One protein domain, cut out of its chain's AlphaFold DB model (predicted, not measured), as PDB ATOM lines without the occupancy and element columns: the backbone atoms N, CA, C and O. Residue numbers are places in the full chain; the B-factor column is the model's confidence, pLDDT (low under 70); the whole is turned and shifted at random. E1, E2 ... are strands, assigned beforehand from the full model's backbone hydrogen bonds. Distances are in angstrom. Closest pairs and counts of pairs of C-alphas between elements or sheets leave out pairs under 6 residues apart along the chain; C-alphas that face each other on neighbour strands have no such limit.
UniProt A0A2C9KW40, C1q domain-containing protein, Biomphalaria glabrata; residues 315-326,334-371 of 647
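What this domain is: This is residues 315 to 326 and 334 to 371 of the 647 residues of the protein "C1q domain-containing protein" of Biomphalaria glabrata (UniProt A0A2C9KW40). This domain has little regular structure: two short strands, E1 and E2, make a two-stranded antiparallel ribbon, and a long stretch with no named element, residues 348 to 371, loops beside it, first on E2's side and then, past Lys 363, on E1's. The 50 printed residues hold E1 then E2 and no named helix; 11 are in named elements, class all strand. It is only just compact, close to loose, with a radius of gyration of the C-alphas of 11.3 A and spans of 34 by 26 by 20 A.

Where its parts are: Find C-alpha 318 at (61.782, 115.466, 94.974); from there E1, residues 318 to 322, runs 14.0 A. E2, residues 342 to 347, runs 14.4 A to C-alpha 347 at (57.651, 112.730, 94.118).

How they stand to each other: E1 and E2 are antiparallel neighbours at 178 degrees. Look at N 320 and O 345, 2.9 A apart, within hydrogen-bond range. Further on, residues 351 to 352 pair with 357 to 358, antiparallel.

The domain as a whole: Residues 327 to 333 are not printed; C-alphas 326 and 334 are 22.2 A apart across the cut. Residues 315 to 316, 324 to 326 and 334 have pLDDT under 70.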
ATOM      1  N   VAL A 315      58.978 110.788 104.705       60.72
ATOM      2  CA  VAL A 315      58.421 111.373 103.487       60.72
ATOM      3  C   VAL A 315      59.579 111.683 102.539       60.72
ATOM      4  O   VAL A 315      60.281 112.678 102.711       60.72
ATOM      5  N   THR A 316      59.789 110.848 101.520       66.88
ATOM      6  CA  THR A 316      60.701 111.170 100.412       66.88
ATOM      7  C   THR A 316      60.034 112.165  99.459       66.88
ATOM      8  O   THR A 316      58.899 111.951  99.027       66.88
ATOM      9  N   VAL A 317      60.728 113.252  99.111       74.75
ATOM     10  CA  VAL A 317      60.195 114.335  98.264       74.75
ATOM     11  C   VAL A 317      61.260 114.801  97.285       74.75
ATOM     12  O   VAL A 317      62.377 115.102  97.695       74.75
ATOM     13  N   ALA A 318      60.906 114.908  96.003       80.19
ATOM     14  CA  ALA A 318      61.782 115.466  94.974       80.19
ATOM     15  C   ALA A 318      60.964 116.003  93.794       80.19
ATOM     16  O   ALA A 318      60.007 115.361  93.361       80.19
ATOM     17  N   CYS A 319      61.364 117.141  93.220       81.81
ATOM     18  CA  CYS A 319      60.777 117.635  91.975       81.81
ATOM     19  C   CYS A 319      61.834 118.143  90.984       81.81
ATOM     20  O   CYS A 319      62.797 118.792  91.385       81.81
ATOM     21  N   ARG A 320      61.621 117.877  89.687       84.69
ATOM     22  CA  ARG A 320      62.405 118.403  88.558       84.69
ATOM     23  C   ARG A 320      61.454 118.959  87.502       84.69
ATOM     24  O   ARG A 320      60.606 118.229  86.985       84.69
ATOM     25  N   LEU A 321      61.606 120.245  87.206       84.50
ATOM     26  CA  LEU A 321      60.683 121.046  86.401       84.50
ATOM     27  C   LEU A 321      61.424 121.685  85.223       84.50
ATOM     28  O   LEU A 321      62.618 121.955  85.330       84.50
ATOM     29  N   TRP A 322      60.719 121.942  84.122       81.75
ATOM     30  CA  TRP A 322      61.271 122.595  82.932       81.75
ATOM     31  C   TRP A 322      60.179 123.349  82.153       81.75
ATOM     32  O   TRP A 322      58.987 123.082  82.315       81.75
ATOM     33  N   ILE A 323      60.577 124.321  81.327       79.38
ATOM     34  CA  ILE A 323      59.672 125.128  80.490       79.38
ATOM     35  C   ILE A 323      59.701 124.561  79.067       79.38
ATOM     36  O   ILE A 323      60.779 124.383  78.507       79.38
ATOM     37  N   ARG A 324      58.534 124.233  78.493       68.62
ATOM     38  CA  ARG A 324      58.451 123.516  77.203       68.62
ATOM     39  C   ARG A 324      58.419 124.407  75.958       68.62
ATOM     40  O   ARG A 324      58.736 123.900  74.888       68.62
ATOM     41  N   ASN A 325      58.068 125.690  76.077       61.41
ATOM     42  CA  ASN A 325      57.839 126.569  74.922       61.41
ATOM     43  C   ASN A 325      58.794 127.770  74.898       61.41
ATOM     44  O   ASN A 325      59.030 128.392  75.929       61.41
ATOM     45  N   SER A 326      59.283 128.096  73.696       57.69
ATOM     46  CA  SER A 326      60.198 129.203  73.373       57.69
ATOM     47  C   SER A 326      59.486 130.529  73.067       57.69
ATOM     48  O   SER A 326      60.035 131.370  72.361       57.69
ATOM     49  N   ASP A 334      57.661 141.292  90.820       67.88
ATOM     50  CA  ASP A 334      56.890 140.811  91.977       67.88
ATOM     51  C   ASP A 334      55.786 139.773  91.666       67.88
ATOM     52  O   ASP A 334      54.997 139.416  92.547       67.88
ATOM     53  N   THR A 335      55.762 139.214  90.450       72.12
ATOM     54  CA  THR A 335      54.871 138.096  90.088       72.12
ATOM     55  C   THR A 335      55.523 136.730  90.298       72.12
ATOM     56  O   THR A 335      56.707 136.537  90.035       72.12
ATOM     57  N   ILE A 336      54.726 135.748  90.737       72.69
ATOM     58  CA  ILE A 336      55.167 134.350  90.821       72.69
ATOM     59  C   ILE A 336      55.187 133.758  89.415       72.69
ATOM     60  O   ILE A 336      54.184 133.786  88.703       72.69
ATOM     61  N   VAL A 337      56.332 133.200  89.035       72.31
ATOM     62  CA  VAL A 337      56.537 132.601  87.718       72.31
ATOM     63  C   VAL A 337      55.871 131.224  87.663       72.31
ATOM     64  O   VAL A 337      56.318 130.277  88.307       72.31
ATOM     65  N   THR A 338      54.799 131.100  86.880       76.00
ATOM     66  CA  THR A 338      54.017 129.856  86.721       76.00
ATOM     67  C   THR A 338      54.297 129.119  85.406       76.00
ATOM     68  O   THR A 338      53.630 128.137  85.088       76.00
ATOM     69  N   CYS A 339      55.295 129.555  84.631       71.38
ATOM     70  CA  CYS A 339      55.553 129.040  83.282       71.38
ATOM     71  C   CYS A 339      56.254 127.666  83.228       71.38
ATOM     72  O   CYS A 339      56.381 127.097  82.144       71.38
ATOM     73  N   PHE A 340      56.656 127.086  84.368       76.88
ATOM     74  CA  PHE A 340      57.184 125.716  84.457       76.88
ATOM     75  C   PHE A 340      56.065 124.676  84.273       76.88
ATOM     76  O   PHE A 340      55.589 124.036  85.213       76.88
ATOM     77  N   ASN A 341      55.608 124.530  83.031       73.38
ATOM     78  CA  ASN A 341      54.511 123.643  82.650       73.38
ATOM     79  C   ASN A 341      54.958 122.182  82.410       73.38
ATOM     80  O   ASN A 341      54.135 121.260  82.488       73.38
ATOM     81  N   GLY A 342      56.256 121.951  82.190       73.75
ATOM     82  CA  GLY A 342      56.888 120.636  82.094       73.75
ATOM     83  C   GLY A 342      57.447 120.145  83.434       73.75
ATOM     84  O   GLY A 342      57.906 120.920  84.271       73.75
ATOM     85  N   HIS A 343      57.407 118.831  83.655       75.56
ATOM     86  CA  HIS A 343      58.107 118.189  84.769       75.56
ATOM     87  C   HIS A 343      58.530 116.773  84.384       75.56
ATOM     88  O   HIS A 343      57.752 116.067  83.740       75.56
ATOM     89  N   ASP A 344      59.711 116.363  84.833       78.19
ATOM     90  CA  ASP A 344      60.180 114.975  84.724       78.19
ATOM     91  C   ASP A 344      59.929 114.208  86.028       78.19
ATOM     92  O   ASP A 344      59.824 112.984  86.027       78.19
ATOM     93  N   LEU A 345      59.815 114.926  87.157       80.56
ATOM     94  CA  LEU A 345      59.691 114.335  88.489       80.56
ATOM     95  C   LEU A 345      58.908 115.251  89.448       80.56
ATOM     96  O   LEU A 345      59.154 116.454  89.485       80.56
ATOM     97  N   ASN A 346      57.987 114.696  90.246       87.31
ATOM     98  CA  ASN A 346      57.286 115.389  91.347       87.31
ATOM     99  C   ASN A 346      56.850 114.384  92.436       87.31
ATOM    100  O   ASN A 346      55.660 114.187  92.704       87.31
ATOM    101  N   ILE A 347      57.829 113.691  93.021       79.12
ATOM    102  CA  ILE A 347      57.651 112.730  94.118       79.12
ATOM    103  C   ILE A 347      57.162 113.481  95.359       79.12
ATOM    104  O   ILE A 347      57.700 114.528  95.716       79.12
ATOM    105  N   GLY A 348      56.117 112.954  95.997       82.06
ATOM    106  CA  GLY A 348      55.412 113.616  97.101       82.06
ATOM    107  C   GLY A 348      54.342 114.617  96.649       82.06
ATOM    108  O   GLY A 348      53.575 115.090  97.481       82.06
ATOM    109  N   LYS A 349      54.236 114.907  95.338       86.81
ATOM    110  CA  LYS A 349      53.275 115.866  94.748       86.81
ATOM    111  C   LYS A 349      53.337 117.263  95.387       86.81
ATOM    112  O   LYS A 349      52.332 117.960  95.483       86.81
ATOM    113  N   CYS A 350      54.531 117.669  95.810       85.62
ATOM    114  CA  CYS A 350      54.755 118.897  96.569       85.62
ATOM    115  C   CYS A 350      54.849 120.156  95.696       85.62
ATOM    116  O   CYS A 350      54.741 121.262  96.221       85.62
ATOM    117  N   TYR A 351      55.020 120.016  94.376       88.81
ATOM    118  CA  TYR A 351      54.932 121.136  93.437       88.81
ATOM    119  C   TYR A 351      53.536 121.268  92.821       88.81
ATOM    120  O   TYR A 351      53.038 120.321  92.201       88.81
ATOM    121  N   ASN A 352      52.936 122.458  92.932       85.81
ATOM    122  CA  ASN A 352      51.683 122.812  92.270       85.81
ATOM    123  C   ASN A 352      51.962 123.629  91.002       85.81
ATOM    124  O   ASN A 352      52.359 124.793  91.065       85.81
ATOM    125  N   LYS A 353      51.702 123.016  89.844       83.06
ATOM    126  CA  LYS A 353      51.948 123.617  88.525       83.06
ATOM    127  C   LYS A 353      51.085 124.839  88.233       83.06
ATOM    128  O   LYS A 353      51.531 125.741  87.543       83.06
ATOM    129  N   THR A 354      49.857 124.871  88.743       82.50
ATOM    130  CA  THR A 354      48.929 125.978  88.489       82.50
ATOM    131  C   THR A 354      49.368 127.238  89.228       82.50
ATOM    132  O   THR A 354      49.223 128.337  88.703       82.50
ATOM    133  N   THR A 355      49.929 127.091  90.432       84.75
ATOM    134  CA  THR A 355      50.384 128.232  91.244       84.75
ATOM    135  C   THR A 355      51.874 128.521  91.104       84.75
ATOM    136  O   THR A 355      52.318 129.572  91.551       84.75
ATOM    137  N   GLY A 356      52.659 127.599  90.538       81.25
ATOM    138  CA  GLY A 356      54.113 127.712  90.417       81.25
ATOM    139  C   GLY A 356      54.884 127.486  91.726       81.25
ATOM    140  O   GLY A 356      56.059 127.826  91.805       81.25
ATOM    141  N   ILE A 357      54.243 126.939  92.768       84.94
ATOM    142  CA  ILE A 357      54.789 126.900  94.139       84.94
ATOM    143  C   ILE A 357      55.128 125.466  94.552       84.94
ATOM    144  O   ILE A 357      54.291 124.565  94.462       84.94
ATOM    145  N   PHE A 358      56.337 125.274  95.085       84.81
ATOM    146  CA  PHE A 358      56.719 124.073  95.825       84.81
ATOM    147  C   PHE A 358      56.430 124.253  97.320       84.81
ATOM    148  O   PHE A 358      56.884 125.220  97.930       84.81
ATOM    149  N   THR A 359      55.700 123.313  97.920       87.38
ATOM    150  CA  THR A 359      55.392 123.308  99.356       87.38
ATOM    151  C   THR A 359      56.135 122.167 100.038       87.38
ATOM    152  O   THR A 359      55.811 121.002  99.825       87.38
ATOM    153  N   ALA A 360      57.121 122.502 100.873       81.31
ATOM    154  CA  ALA A 360      57.844 121.528 101.685       81.31
ATOM    155  C   ALA A 360      56.869 120.786 102.624       81.31
ATOM    156  O   ALA A 360      56.231 121.435 103.456       81.31
ATOM    157  N   PRO A 361      56.723 119.454 102.517       79.44
ATOM    158  CA  PRO A 361      55.720 118.726 103.294       79.44
ATOM    159  C   PRO A 361      56.159 118.454 104.736       79.44
ATOM    160  O   PRO A 361      55.331 118.100 105.571       79.44
ATOM    161  N   CYS A 362      57.442 118.625 105.052       78.56
ATOM    162  CA  CYS A 362      57.964 118.527 106.407       78.56
ATOM    163  C   CYS A 362      59.079 119.558 106.633       78.56
ATOM    164  O   CYS A 362      59.493 120.286 105.732       78.56
ATOM    165  N   LYS A 363      59.544 119.675 107.880       77.06
ATOM    166  CA  LYS A 363      60.715 120.499 108.192       77.06
ATOM    167  C   LYS A 363      61.963 119.722 107.785       77.06
ATOM    168  O   LYS A 363      62.151 118.603 108.243       77.06
ATOM    169  N   GLY A 364      62.820 120.328 106.977       73.75
ATOM    170  CA  GLY A 364      64.048 119.694 106.520       73.75
ATOM    171  C   GLY A 364      64.910 120.650 105.713       73.75
ATOM    172  O   GLY A 364      64.510 121.781 105.431       73.75
ATOM    173  N   LEU A 365      66.105 120.183 105.360       70.12
ATOM    174  CA  LEU A 365      66.962 120.864 104.400       70.12
ATOM    175  C   LEU A 365      66.502 120.483 102.994       70.12
ATOM    176  O   LEU A 365      66.494 119.308 102.637       70.12
ATOM    177  N   TYR A 366      66.118 121.485 102.208       77.62
ATOM    178  CA  TYR A 366      65.719 121.307 100.817       77.62
ATOM    179  C   TYR A 366      66.765 121.942  99.915       77.62
ATOM    180  O   TYR A 366      67.101 123.115 100.076       77.62
ATOM    181  N   LEU A 367      67.260 121.164  98.955       75.12
ATOM    182  CA  LEU A 367      68.127 121.670  97.902       75.12
ATOM    183  C   LEU A 367      67.256 122.153  96.739       75.12
ATOM    184  O   LEU A 367      66.496 121.376  96.165       75.12
ATOM    185  N   CYS A 368      67.379 123.431  96.391       76.88
ATOM    186  CA  CYS A 368      66.743 124.012  95.214       76.88
ATOM    187  C   CYS A 368      67.831 124.499  94.256       76.88
ATOM    188  O   CYS A 368      68.766 125.176  94.677       76.88
ATOM    189  N   SER A 369      67.711 124.139  92.979       73.56
ATOM    190  CA  SER A 369      68.574 124.619  91.902       73.56
ATOM    191  C   SER A 369      67.691 125.070  90.744       73.56
ATOM    192  O   SER A 369      66.735 124.379  90.384       73.56
ATOM    193  N   LEU A 370      68.008 126.235  90.188       73.94
ATOM    194  CA  LEU A 370      67.348 126.809  89.026       73.94
ATOM    195  C   LEU A 370      68.416 127.083  87.971       73.94
ATOM    196  O   LEU A 370      69.383 127.791  88.235       73.94
ATOM    197  N   MET A 371      68.232 126.524  86.778       70.06
ATOM    198  CA  MET A 371      69.041 126.854  85.609       70.06
ATOM    199  C   MET A 371      68.152 127.569  84.602       70.06
ATOM    200  O   MET A 371      67.127 127.028  84.189       70.06
TER     201      MET A 371